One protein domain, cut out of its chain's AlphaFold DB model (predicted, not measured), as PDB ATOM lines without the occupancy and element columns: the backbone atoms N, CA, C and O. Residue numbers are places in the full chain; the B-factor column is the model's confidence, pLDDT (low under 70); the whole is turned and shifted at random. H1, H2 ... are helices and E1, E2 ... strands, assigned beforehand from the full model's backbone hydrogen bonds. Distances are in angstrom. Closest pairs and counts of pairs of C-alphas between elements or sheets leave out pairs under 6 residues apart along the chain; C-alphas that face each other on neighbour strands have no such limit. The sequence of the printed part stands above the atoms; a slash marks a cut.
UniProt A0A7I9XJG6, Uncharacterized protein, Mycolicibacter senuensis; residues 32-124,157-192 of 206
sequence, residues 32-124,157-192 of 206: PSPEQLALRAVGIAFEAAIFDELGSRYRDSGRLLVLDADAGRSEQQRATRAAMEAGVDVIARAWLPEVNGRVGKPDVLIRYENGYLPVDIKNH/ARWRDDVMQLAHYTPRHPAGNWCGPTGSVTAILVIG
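AT A GLANCE: This is residues 32 to 124 and 157 to 192 of the 206 residues of an uncharacterized protein of Mycolicibacter senuensis (UniProt A0A7I9XJG6). A small twisted sheet of four strands, E1 to E4, has a helix on each face: the long H1 slants over one face, and the shorter H2 runs along the strands on the other. The first part of H1 sticks out as an arm, with residues 32 to 38 standing free, while the short helix H3 sits by the edge strand E4, and residues 190 to 191 of a long last stretch pair with E4. The printed part has 129 residues, with three named helices and four named strands in the order H1, E1, H2, E2, E3, E4, H3. The sheet's order is E1, E2, E3, E4, mixed parallel and antiparallel, and the class is mixed, helices and strands. The whole is compact, with a radius of gyration of the C-alphas of 15.0 A, and spans 46 by 35 by 28 A.

IN THESE COORDINATES: H1 takes residues 34 to 58 and is 36.3 A long, from C-alpha 34 at (213.589, 269.834, 159.653) to C-alpha 58 at (203.634, 300.167, 142.415). A tight link of 5 residues leads to E1, residues 64 to 66. After a short link comes H2, residues 73 to 85, 18.3 A long. A tight link of 4 residues leads to E2, residues 90 to 92. E1 and E2 are each 6.5 A long. A long link of 15 residues leads to E3, residues 108 to 112, 12.4 A long, and a tight link of 2 residues to E4, residues 115 to 121, 19.8 A long. Beyond the cut lies H3, residues 160 to 168, 12.3 A long, ending at C-alpha 168 at (228.825, 293.644, 152.297).

HOW THE PARTS SIT: In the sheet, E1 and E2 are parallel, at 15 degrees, with N 65 and O 90 within hydrogen-bond range at 2.9 A. E1, H2 and E2 form a strand-helix-strand unit, two parallel neighbour strands with a helix between, and its crossover is right-handed. E2, E3 and E4 form a meander, each strand the antiparallel neighbour of the one before. The hairpin of E2 and E3 has N 109 and O 91 at 2.8 A; the hairpin of E3 and E4 has N 117 and O 110 at 2.8 A. From edge to edge the strands' lines turn by 59 degrees. H1 is on the sheet at a height of 7.3 A, over E2 and, only just, over E1, on which 3 of its C-alphas fall. On the local plane it stands at 34 degrees to E2, slantwise to the strands. The closest C-alphas of H1 and E1 are those of Tyr 58 and Leu 64, 5.9 A apart. H2 is on the opposite face at a height of 10.1 A, over E3 and, only just, over E2, on which 3 of its C-alphas fall. It runs along the strands, at 17 degrees to E3 on the local plane; its closest C-alphas to E2 are those of Ala 83 and Ile 91, 7.2 A apart. H3 only grazes the sheet with residues 162 to 168; the closest C-alphas of H3 and E4 are those of Leu 166 and Pro 118, 6.7 A apart. H1, H2 and H3 are apart from one another. In each of the three, every O i to N i+4 pair is within hydrogen-bond range.

THE WHOLE: The two C-alphas farthest apart are those of Pro 34 and Ala 175, 46.4 A. Residues 125 to 156 are not printed, and C-alphas 124 and 157 are 12.4 A apart across this cut. Residues 169 to 192 hold no named element; of these, residues 190 to 191 pair in parallel with residues 120 to 121 of E4. The mean pLDDT of the printed part is 77.1, and it is under 70 at residue 157 and residues 170 to 192.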
ATOM      1  N   PRO A  32     220.573 270.340 156.641       84.44
ATOM      2  CA  PRO A  32     219.748 271.144 157.535       84.44
ATOM      3  C   PRO A  32     218.722 270.292 158.291       84.44
ATOM      4  O   PRO A  32     218.135 269.368 157.728       84.44
ATOM      5  N   SER A  33     218.456 270.636 159.550       90.19
ATOM      6  CA  SER A  33     217.394 269.998 160.329       90.19
ATOM      7  C   SER A  33     216.002 270.332 159.762       90.19
ATOM      8  O   SER A  33     215.831 271.370 159.111       90.19
ATOM      9  N   PRO A  34     214.966 269.518 160.043       91.88
ATOM     10  CA  PRO A  34     213.589 269.834 159.653       91.88
ATOM     11  C   PRO A  34     213.117 271.211 160.142       91.88
ATOM     12  O   PRO A  34     212.426 271.923 159.418       91.88
ATOM     13  N   GLU A  35     213.539 271.623 161.339       88.81
ATOM     14  CA  GLU A  35     213.255 272.953 161.888       88.81
ATOM     15  C   GLU A  35     213.916 274.065 161.058       88.81
ATOM     16  O   GLU A  35     213.268 275.053 160.718       88.81
ATOM     17  N   GLN A  36     215.180 273.888 160.655       84.50
ATOM     18  CA  GLN A  36     215.876 274.846 159.791       84.50
ATOM     19  C   GLN A  36     215.220 274.956 158.410       84.50
ATOM     20  O   GLN A  36     215.131 276.053 157.857       84.50
ATOM     21  N   LEU A  37     214.745 273.840 157.851       89.31
ATOM     22  CA  LEU A  37     213.993 273.839 156.595       89.31
ATOM     23  C   LEU A  37     212.649 274.564 156.744       89.31
ATOM     24  O   LEU A  37     212.302 275.375 155.886       89.31
ATOM     25  N   ALA A  38     211.929 274.334 157.845       87.88
ATOM     26  CA  ALA A  38     210.672 275.019 158.136       87.88
ATOM     27  C   ALA A  38     210.867 276.537 158.294       87.88
ATOM     28  O   ALA A  38     210.126 277.316 157.695       87.88
ATOM     29  N   LEU A  39     211.901 276.967 159.025       81.69
ATOM     30  CA  LEU A  39     212.255 278.383 159.165       81.69
ATOM     31  C   LEU A  39     212.579 279.030 157.811       81.69
ATOM     32  O   LEU A  39     212.104 280.129 157.528       81.69
ATOM     33  N   ARG A  40     213.333 278.340 156.942       85.25
ATOM     34  CA  ARG A  40     213.614 278.819 155.578       85.25
ATOM     35  C   ARG A  40     212.342 278.953 154.745       85.25
ATOM     36  O   ARG A  40     212.167 279.974 154.092       85.25
ATOM     37  N   ALA A  41     211.449 277.966 154.793       88.31
ATOM     38  CA  ALA A  41     210.185 278.008 154.061       88.31
ATOM     39  C   ALA A  41     209.306 279.193 154.502       88.31
ATOM     40  O   ALA A  41     208.750 279.899 153.663       88.31
ATOM     41  N   VAL A  42     209.243 279.460 155.810       83.50
ATOM     42  CA  VAL A  42     208.537 280.618 156.382       83.50
ATOM     43  C   VAL A  42     209.186 281.946 155.967       83.50
ATOM     44  O   VAL A  42     208.478 282.928 155.740       83.50
ATOM     45  N   GLY A  43     210.514 281.991 155.834       81.00
ATOM     46  CA  GLY A  43     211.237 283.137 155.277       81.00
ATOM     47  C   GLY A  43     210.883 283.403 153.811       81.00
ATOM     48  O   GLY A  43     210.462 284.508 153.486       81.00
ATOM     49  N   ILE A  44     210.963 282.374 152.961       86.81
ATOM     50  CA  ILE A  44     210.645 282.457 151.524       86.81
ATOM     51  C   ILE A  44     209.197 282.913 151.303       86.81
ATOM     52  O   ILE A  44     208.934 283.776 150.468       86.81
ATOM     53  N   ALA A  45     208.248 282.362 152.065       85.19
ATOM     54  CA  ALA A  45     206.843 282.745 151.957       85.19
ATOM     55  C   ALA A  45     206.608 284.218 152.336       85.19
ATOM     56  O   ALA A  45     205.803 284.900 151.707       85.19
ATOM     57  N   PHE A  46     207.319 284.715 153.351       82.56
ATOM     58  CA  PHE A  46     207.234 286.114 153.761       82.56
ATOM     59  C   PHE A  46     207.853 287.053 152.721       82.56
ATOM     60  O   PHE A  46     207.240 288.056 152.372       82.56
ATOM     61  N   GLU A  47     209.020 286.705 152.181       85.06
ATOM     62  CA  GLU A  47     209.666 287.457 151.102       85.06
ATOM     63  C   GLU A  47     208.755 287.568 149.869       85.06
ATOM     64  O   GLU A  47     208.538 288.664 149.348       85.06
ATOM     65  N   ALA A  48     208.140 286.456 149.454       87.69
ATOM     66  CA  ALA A  48     207.170 286.440 148.361       87.69
ATOM     67  C   ALA A  48     205.976 287.373 148.629       87.69
ATOM     68  O   ALA A  48     205.610 288.158 147.756       87.69
ATOM     69  N   ALA A  49     205.424 287.357 149.847       85.69
ATOM     70  CA  ALA A  49     204.320 288.239 150.224       85.69
ATOM     71  C   ALA A  49     204.697 289.731 150.152       85.69
ATOM     72  O   ALA A  49     203.887 290.552 149.725       85.69
ATOM     73  N   ILE A  50     205.931 290.089 150.526       85.62
ATOM     74  CA  ILE A  50     206.429 291.465 150.397       85.62
ATOM     75  C   ILE A  50     206.608 291.857 148.926       85.62
ATOM     76  O   ILE A  50     206.257 292.978 148.554       85.62
ATOM     77  N   PHE A  51     207.102 290.961 148.067       88.12
ATOM     78  CA  PHE A  51     207.177 291.236 146.629       88.12
ATOM     79  C   PHE A  51     205.797 291.420 145.993       88.12
ATOM     80  O   PHE A  51     205.629 292.332 145.183       88.12
ATOM     81  N   ASP A  52     204.808 290.618 146.388       87.75
ATOM     82  CA  ASP A  52     203.424 290.787 145.942       87.75
ATOM     83  C   ASP A  52     202.853 292.138 146.396       87.75
ATOM     84  O   ASP A  52     202.196 292.840 145.620       87.75
ATOM     85  N   GLU A  53     203.145 292.552 147.632       86.94
ATOM     86  CA  GLU A  53     202.720 293.848 148.158       86.94
ATOM     87  C   GLU A  53     203.381 295.022 147.421       86.94
ATOM     88  O   GLU A  53     202.691 295.974 147.043       86.94
ATOM     89  N   LEU A  54     204.688 294.950 147.155       85.50
ATOM     90  CA  LEU A  54     205.397 295.927 146.324       85.50
ATOM     91  C   LEU A  54     204.784 295.991 144.919       85.50
ATOM     92  O   LEU A  54     204.449 297.074 144.439       85.50
ATOM     93  N   GLY A  55     204.570 294.836 144.286       87.75
ATOM     94  CA  GLY A  55     203.934 294.734 142.974       87.75
ATOM     95  C   GLY A  55     202.548 295.375 142.944       87.75
ATOM     96  O   GLY A  55     202.222 296.102 142.009       87.75
ATOM     97  N   SER A  56     201.749 295.160 143.989       87.38
ATOM     98  CA  SER A  56     200.427 295.768 144.140       87.38
ATOM     99  C   SER A  56     200.500 297.292 144.284       87.38
ATOM    100  O   SER A  56     199.813 298.010 143.562       87.38
ATOM    101  N   ARG A  57     201.374 297.799 145.165       85.19
ATOM    102  CA  ARG A  57     201.500 299.238 145.463       85.19
ATOM    103  C   ARG A  57     202.062 300.053 144.301       85.19
ATOM    104  O   ARG A  57     201.689 301.212 144.143       85.19
ATOM    105  N   TYR A  58     202.954 299.467 143.505       86.00
ATOM    106  CA  TYR A  58     203.634 300.167 142.415       86.00
ATOM    107  C   TYR A  58     203.061 299.878 141.022       86.00
ATOM    108  O   TYR A  58     203.521 300.510 140.064       86.00
ATOM    109  N   ARG A  59     202.056 298.996 140.902       80.62
ATOM    110  CA  ARG A  59     201.459 298.529 139.633       80.62
ATOM    111  C   ARG A  59     201.221 299.643 138.615       80.62
ATOM    112  O   ARG A  59     201.625 299.508 137.465       80.62
ATOM    113  N   ASP A  60     200.613 300.740 139.052       83.25
ATOM    114  CA  ASP A  60     200.159 301.813 138.157       83.25
ATOM    115  C   ASP A  60     201.186 302.944 138.000       83.25
ATOM    116  O   ASP A  60     200.985 303.885 137.238       83.25
ATOM    117  N   SER A  61     202.298 302.866 138.731       84.75
ATOM    118  CA  SER A  61     203.283 303.947 138.811       84.75
ATOM    119  C   SER A  61     204.449 303.794 137.832       84.75
ATOM    120  O   SER A  61     205.146 304.766 137.563       84.75
ATOM    121  N   GLY A  62     204.716 302.572 137.347       84.31
ATOM    122  CA  GLY A  62     205.920 302.260 136.564       84.31
ATOM    123  C   GLY A  62     207.243 302.408 137.335       84.31
ATOM    124  O   GLY A  62     208.310 302.297 136.741       84.31
ATOM    125  N   ARG A  63     207.190 302.657 138.651       89.50
ATOM    126  CA  ARG A  63     208.357 302.930 139.510       89.50
ATOM    127  C   ARG A  63     209.095 301.664 139.964       89.50
ATOM    128  O   ARG A  63     210.242 301.753 140.392       89.50
ATOM    129  N   LEU A  64     208.442 300.502 139.878       92.50
ATOM    130  CA  LEU A  64     208.992 299.200 140.258       92.50
ATOM    131  C   LEU A  64     209.383 298.389 139.021       92.50
ATOM    132  O   LEU A  64     208.551 298.140 138.151       92.50
ATOM    133  N   LEU A  65     210.616 297.890 139.011       94.56
ATOM    134  CA  LEU A  65     211.070 296.841 138.106       94.56
ATOM    135  C   LEU A  65     211.376 295.572 138.904       94.56
ATOM    136  O   LEU A  65     212.215 295.585 139.804       94.56
ATOM    137  N   VAL A  66     210.730 294.462 138.548       93.50
ATOM    138  CA  VAL A  66     211.039 293.139 139.105       93.50
ATOM    139  C   VAL A  66     211.902 292.388 138.101       93.50
ATOM    140  O   VAL A  66     211.456 292.124 136.986       93.50
ATOM    141  N   LEU A  67     213.141 292.070 138.479       93.31
ATOM    142  CA  LEU A  67     214.037 291.305 137.617       93.31
ATOM    143  C   LEU A  67     213.680 289.818 137.631       93.31
ATOM    144  O   LEU A  67     213.222 289.274 138.643       93.31
ATOM    145  N   ASP A  68     213.926 289.165 136.499       89.69
ATOM    146  CA  ASP A  68     213.759 287.724 136.363       89.69
ATOM    147  C   ASP A  68     214.728 286.987 137.303       89.69
ATOM    148  O   ASP A  68     215.938 287.227 137.290       89.69
ATOM    149  N   ALA A  69     214.174 286.118 138.150       81.25
ATOM    150  CA  ALA A  69     214.939 285.333 139.112       81.25
ATOM    151  C   ALA A  69     215.640 284.133 138.465       81.25
ATOM    152  O   ALA A  69     216.619 283.644 139.032       81.25
ATOM    153  N   ASP A  70     215.146 283.683 137.309       87.75
ATOM    154  CA  ASP A  70     215.650 282.511 136.593       87.75
ATOM    155  C   ASP A  70     216.755 282.881 135.589       87.75
ATOM    156  O   ASP A  70     217.442 282.010 135.048       87.75
ATOM    157  N   ALA A  71     216.977 284.182 135.374       87.12
ATOM    158  CA  ALA A  71     218.067 284.682 134.555       87.12
ATOM    159  C   ALA A  71     219.437 284.280 135.127       87.12
ATOM    160  O   ALA A  71     219.696 284.324 136.333       87.12
ATOM    161  N   GLY A  72     220.376 283.939 134.240       87.75
ATOM    162  CA  GLY A  72     221.750 283.644 134.642       87.75
ATOM    163  C   GLY A  72     222.438 284.854 135.290       87.75
ATOM    164  O   GLY A  72     222.144 286.004 134.959       87.75
ATOM    165  N   ARG A  73     223.429 284.610 136.164       86.44
ATOM    166  CA  ARG A  73     224.160 285.655 136.923       86.44
ATOM    167  C   ARG A  73     224.553 286.867 136.069       86.44
ATOM    168  O   ARG A  73     224.288 288.002 136.457       86.44
ATOM    169  N   SER A  74     225.197 286.644 134.923       88.25
ATOM    170  CA  SER A  74     225.671 287.729 134.049       88.25
ATOM    171  C   SER A  74     224.531 288.570 133.476       88.25
ATOM    172  O   SER A  74     224.667 289.784 133.328       88.25
ATOM    173  N   GLU A  75     223.399 287.941 133.171       91.50
ATOM    174  CA  GLU A  75     222.221 288.627 132.661       91.50
ATOM    175  C   GLU A  75     221.544 289.456 133.749       91.50
ATOM    176  O   GLU A  75     221.298 290.641 133.531       91.50
ATOM    177  N   GLN A  76     221.350 288.884 134.937       91.94
ATOM    178  CA  GLN A  76     220.750 289.592 136.066       91.94
ATOM    179  C   GLN A  76     221.611 290.781 136.519       91.94
ATOM    180  O   GLN A  76     221.083 291.856 136.808       91.94
ATOM    181  N   GLN A  77     222.944 290.647 136.496       91.19
ATOM    182  CA  GLN A  77     223.864 291.757 136.774       91.19
ATOM    183  C   GLN A  77     223.776 292.876 135.732       91.19
ATOM    184  O   GLN A  77     223.788 294.060 136.081       91.19
ATOM    185  N   ARG A  78     223.671 292.522 134.448       91.56
ATOM    186  CA  ARG A  78     223.492 293.488 133.359       91.56
ATOM    187  C   ARG A  78     222.140 294.199 133.463       91.56
ATOM    188  O   ARG A  78     222.104 295.417 133.329       91.56
ATOM    189  N   ALA A  79     221.066 293.466 133.749       94.19
ATOM    190  CA  ALA A  79     219.731 294.027 133.935       94.19
ATOM    191  C   ALA A  79     219.670 294.958 135.158       94.19
ATOM    192  O   ALA A  79     219.139 296.060 135.060       94.19
ATOM    193  N   THR A  80     220.299 294.565 136.272       93.00
ATOM    194  CA  THR A  80     220.425 295.407 137.475       93.00
ATOM    195  C   THR A  80     221.128 296.719 137.144       93.00
ATOM    196  O   THR A  80     220.611 297.789 137.448       93.00
ATOM    197  N   ARG A  81     222.280 296.657 136.462       91.62
ATOM    198  CA  ARG A  81     223.018 297.856 136.049       91.62
ATOM    199  C   ARG A  81     222.183 298.758 135.142       91.62
ATOM    200  O   ARG A  81     222.108 299.951 135.404       91.62
ATOM    201  N   ALA A  82     221.545 298.190 134.120       92.81
ATOM    202  CA  ALA A  82     220.723 298.951 133.186       92.81
ATOM    203  C   ALA A  82     219.555 299.655 133.896       92.81
ATOM    204  O   ALA A  82     219.263 300.810 133.605       92.81
ATOM    205  N   ALA A  83     218.921 298.991 134.867       93.88
ATOM    206  CA  ALA A  83     217.853 299.579 135.669       93.88
ATOM    207  C   ALA A  83     218.346 300.731 136.560       93.88
ATOM    208  O   ALA A  83     217.677 301.759 136.662       93.88
ATOM    209  N   MET A  84     219.532 300.586 137.164       91.50
ATOM    210  CA  MET A  84     220.162 301.649 137.953       91.50
ATOM    211  C   MET A  84     220.561 302.851 137.083       91.50
ATOM    212  O   MET A  84     220.334 303.992 137.472       91.50
ATOM    213  N   GLU A  85     221.118 302.608 135.893       90.62
ATOM    214  CA  GLU A  85     221.480 303.649 134.918       90.62
ATOM    215  C   GLU A  85     220.245 304.373 134.362       90.62
ATOM    216  O   GLU A  85     220.281 305.586 134.157       90.62
ATOM    217  N   ALA A  86     219.135 303.654 134.179       91.44
ATOM    218  CA  ALA A  86     217.842 304.228 133.812       91.44
ATOM    219  C   ALA A  86     217.163 304.993 134.966       91.44
ATOM    220  O   ALA A  86     216.166 305.677 134.741       91.44
ATOM    221  N   GLY A  87     217.686 304.894 136.192       90.81
ATOM    222  CA  GLY A  87     217.151 305.589 137.358       90.81
ATOM    223  C   GLY A  87     215.811 305.039 137.849       90.81
ATOM    224  O   GLY A  87     215.013 305.810 138.378       90.81
ATOM    225  N   VAL A  88     215.551 303.738 137.678       93.19
ATOM    226  CA  VAL A  88     214.344 303.077 138.209       93.19
ATOM    227  C   VAL A  88     214.276 303.253 139.726       93.19
ATOM    228  O   VAL A  88     215.269 303.017 140.409       93.19
ATOM    229  N   ASP A  89     213.122 303.640 140.267       91.12
ATOM    230  CA  ASP A  89     213.003 303.979 141.690       91.12
ATOM    231  C   ASP A  89     213.138 302.763 142.611       91.12
ATOM    232  O   ASP A  89     213.792 302.846 143.650       91.12
ATOM    233  N   VAL A  90     212.540 301.628 142.238       91.38
ATOM    234  CA  VAL A  90     212.594 300.385 143.015       91.38
ATOM    235  C   VAL A  90     212.945 299.221 142.093       91.38
ATOM    236  O   VAL A  90     212.240 298.951 141.123       91.38
ATOM    237  N   ILE A  91     214.029 298.508 142.396       93.56
ATOM    238  CA  ILE A  91     214.487 297.344 141.628       93.56
ATOM    239  C   ILE A  91     214.454 296.124 142.546       93.56
ATOM    240  O   ILE A  91     215.253 296.026 143.473       93.56
ATOM    241  N   ALA A  92     213.543 295.191 142.296       93.38
ATOM    242  CA  ALA A  92     213.446 293.940 143.041       93.38
ATOM    243  C   ALA A  92     214.302 292.838 142.400       93.38
ATOM    244  O   ALA A  92     214.440 292.777 141.175       93.38
ATOM    245  N   ARG A  93     214.824 291.935 143.240       92.06
ATOM    246  CA  ARG A  93     215.671 290.787 142.869       92.06
ATOM    247  C   ARG A  93     216.954 291.215 142.158       92.06
ATOM    248  O   ARG A  93     217.338 290.659 141.128       92.06
ATOM    249  N   ALA A  94     217.602 292.240 142.696       90.81
ATOM    250  CA  ALA A  94     218.808 292.807 142.119       90.81
ATOM    251  C   ALA A  94     220.035 291.910 142.341       90.81
ATOM    252  O   ALA A  94     220.190 291.249 143.368       90.81
ATOM    253  N   TRP A  95     220.966 291.938 141.388       91.38
ATOM    254  CA  TRP A  95     222.283 291.325 141.532       91.38
ATOM    255  C   TRP A  95     223.352 292.350 141.162       91.38
ATOM    256  O   TRP A  95     223.541 292.704 140.001       91.38
ATOM    257  N   LEU A  96     224.070 292.842 142.167       87.56
ATOM    258  CA  LEU A  96     225.132 293.822 141.986       87.56
ATOM    259  C   LEU A  96     226.344 293.197 141.270       87.56
ATOM    260  O   LEU A  96     226.602 291.994 141.407       87.56
ATOM    261  N   PRO A  97     227.116 293.990 140.507       81.12
ATOM    262  CA  PRO A  97     228.350 293.520 139.887       81.12
ATOM    263  C   PRO A  97     229.388 293.101 140.934       81.12
ATOM    264  O   PRO A  97     229.343 293.517 142.091       81.12
ATOM    265  N   GLU A  98     230.355 292.287 140.512       80.94
ATOM    266  CA  GLU A  98     231.492 291.967 141.370       80.94
ATOM    267  C   GLU A  98     232.427 293.176 141.499       80.94
ATOM    268  O   GLU A  98     232.881 293.730 140.498       80.94
ATOM    269  N   VAL A  99     232.751 293.557 142.734       75.56
ATOM    270  CA  VAL A  99     233.723 294.607 143.051       75.56
ATOM    271  C   VAL A  99     234.682 294.066 144.107       75.56
ATOM    272  O   VAL A  99     234.258 293.651 145.183       75.56
ATOM    273  N   ASN A 100     235.985 294.058 143.811       73.94
ATOM    274  CA  ASN A 100     237.034 293.564 144.719       73.94
ATOM    275  C   ASN A 100     236.771 292.140 145.263       73.94
ATOM    276  O   ASN A 100     236.987 291.875 146.445       73.94
ATOM    277  N   GLY A 101     236.269 291.231 144.417       72.31
ATOM    278  CA  GLY A 101     235.954 289.846 144.801       72.31
ATOM    279  C   GLY A 101     234.672 289.683 145.627       72.31
ATOM    280  O   GLY A 101     234.376 288.584 146.098       72.31
ATOM    281  N   ARG A 102     233.900 290.760 145.814       74.56
ATOM    282  CA  ARG A 102     232.613 290.751 146.516       74.56
ATOM    283  C   ARG A 102     231.479 290.928 145.530       74.56
ATOM    284  O   ARG A 102     231.562 291.763 144.635       74.56
ATOM    285  N   VAL A 103     230.407 290.180 145.737       81.88
ATOM    286  CA  VAL A 103     229.159 290.336 144.996       81.88
ATOM    287  C   VAL A 103     228.002 290.516 145.973       81.88
ATOM    288  O   VAL A 103     227.978 289.889 147.034       81.88
ATOM    289  N   GLY A 104     227.052 291.383 145.628       82.50
ATOM    290  CA  GLY A 104     225.835 291.596 146.406       82.50
ATOM    291  C   GLY A 104     224.603 291.113 145.655       82.50
ATOM    292  O   GLY A 104     224.507 291.316 144.448       82.50
ATOM    293  N   LYS A 105     223.666 290.488 146.366       88.75
ATOM    294  CA  LYS A 105     222.346 290.121 145.845       88.75
ATOM    295  C   LYS A 105     221.293 290.620 146.842       88.75
ATOM    296  O   LYS A 105     220.821 289.820 147.644       88.75
ATOM    297  N   PRO A 106     221.065 291.943 146.918       88.44
ATOM    298  CA  PRO A 106     220.007 292.484 147.759       88.44
ATOM    299  C   PRO A 106     218.637 292.099 147.194       88.44
ATOM    300  O   PRO A 106     218.465 292.022 145.974       88.44
ATOM    301  N   ASP A 107     217.661 291.913 148.074       89.19
ATOM    302  CA  ASP A 107     216.297 291.574 147.662       89.19
ATOM    303  C   ASP A 107     215.653 292.748 146.921       89.19
ATOM    304  O   ASP A 107     214.936 292.553 145.937       89.19
ATOM    305  N   VAL A 108     215.958 293.979 147.348       90.00
ATOM    306  CA  VAL A 108     215.501 295.219 146.711       90.00
ATOM    307  C   VAL A 108     216.621 296.269 146.694       90.00
ATOM    308  O   VAL A 108     217.434 296.361 147.612       90.00
ATOM    309  N   LEU A 109     216.662 297.091 145.647       90.25
ATOM    310  CA  LEU A 109     217.388 298.359 145.606       90.25
ATOM    311  C   LEU A 109     216.380 299.508 145.532       90.25
ATOM    312  O   LEU A 109     215.504 299.499 144.668       90.25
ATOM    313  N   ILE A 110     216.528 300.503 146.404       88.56
ATOM    314  CA  ILE A 110     215.717 301.729 146.394       88.56
ATOM    315  C   ILE A 110     216.592 302.890 145.943       88.56
ATOM    316  O   ILE A 110     217.659 303.110 146.516       88.56
ATOM    317  N   ARG A 111     216.147 303.648 144.944       87.69
ATOM    318  CA  ARG A 111     216.806 304.886 144.533       87.69
ATOM    319  C   ARG A 111     216.737 305.899 145.671       87.69
ATOM    320  O   ARG A 111     215.666 306.190 146.192       87.69
ATOM    321  N   TYR A 112     217.886 306.441 146.052       83.06
ATOM    322  CA  TYR A 112     217.994 307.402 147.140       83.06
ATOM    323  C   TYR A 112     219.112 308.394 146.834       83.06
ATOM    324  O   TYR A 112     220.257 308.000 146.590       83.06
ATOM    325  N   GLU A 113     218.776 309.684 146.845       81.56
ATOM    326  CA  GLU A 113     219.678 310.764 146.434       81.56
ATOM    327  C   GLU A 113     220.345 310.451 145.075       81.56
ATOM    328  O   GLU A 113     219.665 310.286 144.062       81.56
ATOM    329  N   ASN A 114     221.676 310.342 145.053       76.94
ATOM    330  CA  ASN A 114     222.479 310.105 143.853       76.94
ATOM    331  C   ASN A 114     222.863 308.626 143.657       76.94
ATOM    332  O   ASN A 114     223.785 308.336 142.899       76.94
ATOM    333  N   GLY A 115     222.214 307.692 144.358       84.38
ATOM    334  CA  GLY A 115     222.556 306.273 144.291       84.38
ATOM    335  C   GLY A 115     221.402 305.354 144.675       84.38
ATOM    336  O   GLY A 115     220.231 305.703 144.523       84.38
ATOM    337  N   TYR A 116     221.750 304.162 145.162       84.88
ATOM    338  CA  TYR A 116     220.784 303.152 145.583       84.88
ATOM    339  C   TYR A 116     221.089 302.636 146.988       84.88
ATOM    340  O   TYR A 116     222.246 302.479 147.370       84.88
ATOM    341  N   LEU A 117     220.045 302.355 147.760       84.62
ATOM    342  CA  LEU A 117     220.136 301.689 149.052       84.62
ATOM    343  C   LEU A 117     219.793 300.205 148.884       84.62
ATOM    344  O   LEU A 117     218.715 299.900 148.363       84.62
ATOM    345  N   PRO A 118     220.673 299.280 149.308       86.25
ATOM    346  CA  PRO A 118     220.335 297.869 149.369       86.25
ATOM    347  C   PRO A 118     219.374 297.598 150.525       86.25
ATOM    348  O   PRO A 118     219.551 298.094 151.637       86.25
ATOM    349  N   VAL A 119     218.374 296.775 150.244       84.56
ATOM    350  CA  VAL A 119     217.314 296.356 151.158       84.56
ATOM    351  C   VAL A 119     217.262 294.838 151.169       84.56
ATOM    352  O   VAL A 119     217.412 294.193 150.129       84.56
ATOM    353  N   ASP A 120     217.057 294.285 152.357       83.25
ATOM    354  CA  ASP A 120     217.000 292.848 152.599       83.25
ATOM    355  C   ASP A 120     215.737 292.544 153.417       83.25
ATOM    356  O   ASP A 120     215.424 293.237 154.389       83.25
ATOM    357  N   ILE A 121     214.954 291.564 152.982       84.44
ATOM    358  CA  ILE A 121     213.650 291.228 153.546       84.44
ATOM    359  C   ILE A 121     213.846 290.076 154.527       84.44
ATOM    360  O   ILE A 121     214.198 288.961 154.146       84.44
ATOM    361  N   LYS A 122     213.581 290.318 155.816       80.44
ATOM    362  CA  LYS A 122     213.754 289.299 156.859       80.44
ATOM    363  C   LYS A 122     212.473 289.068 157.634       80.44
ATOM    364  O   LYS A 122     211.875 289.990 158.175       80.44
ATOM    365  N   ASN A 123     212.096 287.803 157.799       76.88
ATOM    366  CA  ASN A 123     210.935 287.427 158.602       76.88
ATOM    367  C   ASN A 123     211.249 287.395 160.112       76.88
ATOM    368  O   ASN A 123     211.151 286.361 160.771       76.88
ATOM    369  N   HIS A 124     211.654 288.535 160.662       74.19
ATOM    370  CA  HIS A 124     211.742 288.760 162.103       74.19
ATOM    371  C   HIS A 124     211.452 290.226 162.435       74.19
ATOM    372  O   HIS A 124     211.345 291.077 161.556       74.19
ATOM    373  N   ALA A 157     219.123 296.943 164.421       66.25
ATOM    374  CA  ALA A 157     220.540 297.149 164.736       66.25
ATOM    375  C   ALA A 157     221.183 296.027 165.584       66.25
ATOM    376  O   ALA A 157     222.408 295.916 165.648       66.25
ATOM    377  N   ARG A 158     220.378 295.189 166.255       70.06
ATOM    378  CA  ARG A 158     220.863 294.046 167.050       70.06
ATOM    379  C   ARG A 158     221.102 292.793 166.210       70.06
ATOM    380  O   ARG A 158     221.810 291.895 166.668       70.06
ATOM    381  N   TRP A 159     220.552 292.726 164.999       72.81
ATOM    382  CA  TRP A 159     220.762 291.615 164.077       72.81
ATOM    383  C   TRP A 159     222.099 291.783 163.362       72.81
ATOM    384  O   TRP A 159     222.187 292.223 162.218       72.81
ATOM    385  N   ARG A 160     223.173 291.452 164.087       76.62
ATOM    386  CA  ARG A 160     224.557 291.595 163.620       76.62
ATOM    387  C   ARG A 160     224.757 291.017 162.218       76.62
ATOM    388  O   ARG A 160     225.414 291.653 161.401       76.62
ATOM    389  N   ASP A 161     224.194 289.846 161.951       74.75
ATOM    390  CA  ASP A 161     224.375 289.139 160.685       74.75
ATOM    391  C   ASP A 161     223.725 289.889 159.510       74.75
ATOM    392  O   ASP A 161     224.352 290.055 158.463       74.75
ATOM    393  N   ASP A 162     222.540 290.463 159.703       75.19
ATOM    394  CA  ASP A 162     221.853 291.236 158.660       75.19
ATOM    395  C   ASP A 162     222.578 292.551 158.369       75.19
ATOM    396  O   ASP A 162     222.808 292.913 157.213       75.19
ATOM    397  N   VAL A 163     223.031 293.239 159.422       73.06
ATOM    398  CA  VAL A 163     223.837 294.460 159.284       73.06
ATOM    399  C   VAL A 163     225.142 294.160 158.538       73.06
ATOM    400  O   VAL A 163     225.551 294.929 157.665       73.06
ATOM    401  N   MET A 164     225.780 293.020 158.821       76.31
ATOM    402  CA  MET A 164     226.973 292.565 158.098       76.31
ATOM    403  C   MET A 164     226.673 292.230 156.631       76.31
ATOM    404  O   MET A 164     227.473 292.569 155.755       76.31
ATOM    405  N   GLN A 165     225.522 291.616 156.341       78.19
ATOM    406  CA  GLN A 165     225.071 291.325 154.976       78.19
ATOM    407  C   GLN A 165     224.929 292.608 154.149       78.19
ATOM    408  O   GLN A 165     225.420 292.694 153.025       78.19
ATOM    409  N   LEU A 166     224.308 293.631 154.726       76.31
ATOM    410  CA  LEU A 166     224.062 294.905 154.054       76.31
ATOM    411  C   LEU A 166     225.333 295.744 153.907       76.31
ATOM    412  O   LEU A 166     225.569 296.342 152.853       76.31
ATOM    413  N   ALA A 167     226.218 295.719 154.905       75.38
ATOM    414  CA  ALA A 167     227.548 296.310 154.783       75.38
ATOM    415  C   ALA A 167     228.356 295.659 153.644       75.38
ATOM    416  O   ALA A 167     229.097 296.344 152.936       75.38
ATOM    417  N   HIS A 168     228.185 294.351 153.412       76.06
ATOM    418  CA  HIS A 168     228.825 293.644 152.297       76.06
ATOM    419  C   HIS A 168     228.318 294.111 150.927       76.06
ATOM    420  O   HIS A 168     229.104 294.194 149.981       76.06
ATOM    421  N   TYR A 169     227.034 294.467 150.823       72.00
ATOM    422  CA  TYR A 169     226.421 295.020 149.605       72.00
ATOM    423  C   TYR A 169     226.785 296.474 149.333       72.00
ATOM    424  O   TYR A 169     226.452 296.992 148.271       72.00
ATOM    425  N   THR A 170     227.474 297.130 150.264       63.44
ATOM    426  CA  THR A 170     227.825 298.546 150.180       63.44
ATOM    427  C   THR A 170     229.322 298.712 149.860       63.44
ATOM    428  O   THR A 170     230.088 299.166 150.713       63.44
ATOM    429  N   PRO A 171     229.827 298.340 148.664       53.28
ATOM    430  CA  PRO A 171     231.179 298.711 148.285       53.28
ATOM    431  C   PRO A 171     231.243 300.212 147.970       53.28
ATOM    432  O   PRO A 171     230.427 300.762 147.231       53.28
ATOM    433  N   ARG A 172     232.278 300.886 148.483       45.12
ATOM    434  CA  ARG A 172     232.666 302.224 148.023       45.12
ATOM    435  C   ARG A 172     233.261 302.102 146.617       45.12
ATOM    436  O   ARG A 172     234.368 301.598 146.454       45.12
ATOM    437  N   HIS A 173     232.524 302.544 145.605       42.78
ATOM    438  CA  HIS A 173     233.038 302.671 144.241       42.78
ATOM    439  C   HIS A 173     233.989 303.881 144.127       42.78
ATOM    440  O   HIS A 173     233.700 304.925 144.717       42.78
ATOM    441  N   PRO A 174     235.085 303.799 143.349       38.16
ATOM    442  CA  PRO A 174     236.047 304.898 143.201       38.16
ATOM    443  C   PRO A 174     235.502 306.138 142.468       38.16
ATOM    444  O   PRO A 174     236.043 307.220 142.649       38.16
ATOM    445  N   ALA A 175     234.423 306.014 141.686       39.44
ATOM    446  CA  ALA A 175     233.789 307.141 140.977       39.44
ATOM    447  C   ALA A 175     232.701 307.888 141.781       39.44
ATOM    448  O   ALA A 175     231.982 308.701 141.213       39.44
ATOM    449  N   GLY A 176     232.570 307.618 143.084       39.72
ATOM    450  CA  GLY A 176     231.520 308.213 143.913       39.72
ATOM    451  C   GLY A 176     230.213 307.416 143.862       39.72
ATOM    452  O   GLY A 176     229.711 307.069 142.802       39.72
ATOM    453  N   ASN A 177     229.745 307.071 145.060       41.88
ATOM    454  CA  ASN A 177     228.413 306.627 145.477       41.88
ATOM    455  C   ASN A 177     227.634 305.681 144.548       41.88
ATOM    456  O   ASN A 177     226.746 306.100 143.821       41.88
ATOM    457  N   TRP A 178     227.861 304.372 144.711       45.56
ATOM    458  CA  TRP A 178     226.842 303.374 144.345       45.56
ATOM    459  C   TRP A 178     225.913 303.017 145.515       45.56
ATOM    460  O   TRP A 178     224.802 302.572 145.259       45.56
ATOM    461  N   CYS A 179     226.312 303.276 146.769       39.19
ATOM    462  CA  CYS A 179     225.497 302.999 147.954       39.19
ATOM    463  C   CYS A 179     225.741 304.017 149.086       39.19
ATOM    464  O   CYS A 179     226.836 304.052 149.648       39.19
ATOM    465  N   GLY A 180     224.695 304.773 149.436       32.56
ATOM    466  CA  GLY A 180     224.458 305.379 150.757       32.56
ATOM    467  C   GLY A 180     225.193 306.685 151.139       32.56
ATOM    468  O   GLY A 180     226.308 306.944 150.677       32.56
ATOM    469  N   PRO A 181     224.583 307.511 152.018       28.16
ATOM    470  CA  PRO A 181     225.190 308.723 152.565       28.16
ATOM    471  C   PRO A 181     226.367 308.402 153.500       28.16
ATOM    472  O   PRO A 181     226.378 307.420 154.244       28.16
ATOM    473  N   THR A 182     227.383 309.264 153.492       28.00
ATOM    474  CA  THR A 182     228.462 309.266 154.486       28.00
ATOM    475  C   THR A 182     227.941 309.829 155.806       28.00
ATOM    476  O   THR A 182     228.069 311.018 156.078       28.00
ATOM    477  N   GLY A 183     227.338 308.977 156.620       23.06
ATOM    478  CA  GLY A 183     226.837 309.320 157.947       23.06
ATOM    479  C   GLY A 183     225.866 308.243 158.394       23.06
ATOM    480  O   GLY A 183     225.075 307.815 157.573       23.06
ATOM    481  N   SER A 184     226.010 307.767 159.636       25.30
ATOM    482  CA  SER A 184     225.122 306.843 160.366       25.30
ATOM    483  C   SER A 184     224.221 305.945 159.502       25.30
ATOM    484  O   SER A 184     223.256 306.399 158.900       25.30
ATOM    485  N   VAL A 185     224.512 304.643 159.493       27.89
ATOM    486  CA  VAL A 185     223.697 303.590 158.873       27.89
ATOM    487  C   VAL A 185     222.268 303.641 159.444       27.89
ATOM    488  O   VAL A 185     221.989 303.033 160.469       27.89
ATOM    489  N   THR A 186     221.381 304.432 158.839       29.81
ATOM    490  CA  THR A 186     220.020 304.681 159.360       29.81
ATOM    491  C   THR A 186     218.931 304.394 158.319       29.81
ATOM    492  O   THR A 186     217.748 304.457 158.620       29.81
ATOM    493  N   ALA A 187     219.305 303.944 157.121       33.03
ATOM    494  CA  ALA A 187     218.366 303.417 156.132       33.03
ATOM    495  C   ALA A 187     218.840 302.051 155.615       33.03
ATOM    496  O   ALA A 187     219.133 301.861 154.439       33.03
ATOM    497  N   ILE A 188     218.965 301.104 156.543       44.97
ATOM    498  CA  ILE A 188     218.923 299.671 156.262       44.97
ATOM    499  C   ILE A 188     217.461 299.279 156.486       44.97
ATOM    500  O   ILE A 188     217.011 299.163 157.625       44.97
ATOM    501  N   LEU A 189     216.674 299.173 155.414       49.59
ATOM    502  CA  LEU A 189     215.289 298.735 155.553       49.59
ATOM    503  C   LEU A 189     215.298 297.209 155.645       49.59
ATOM    504  O   LEU A 189     215.481 296.527 154.645       49.59
ATOM    505  N   VAL A 190     215.112 296.684 156.851       50.69
ATOM    506  CA  VAL A 190     214.685 295.298 157.026       50.69
ATOM    507  C   VAL A 190     213.171 295.320 157.174       50.69
ATOM    508  O   VAL A 190     212.633 295.800 158.177       50.69
ATOM    509  N   ILE A 191     212.467 294.845 156.147       53.19
ATOM    510  CA  ILE A 191     211.014 294.685 156.209       53.19
ATOM    511  C   ILE A 191     210.758 293.448 157.065       53.19
ATOM    512  O   ILE A 191     211.034 292.337 156.629       53.19
ATOM    513  N   GLY A 192     210.303 293.665 158.299       42.25
ATOM    514  CA  GLY A 192     210.055 292.632 159.301       42.25
ATOM    515  C   GLY A 192     208.570 292.402 159.569       42.25
ATOM    516  O   GLY A 192     207.751 293.306 159.397       42.25
TER     517      GLY A 192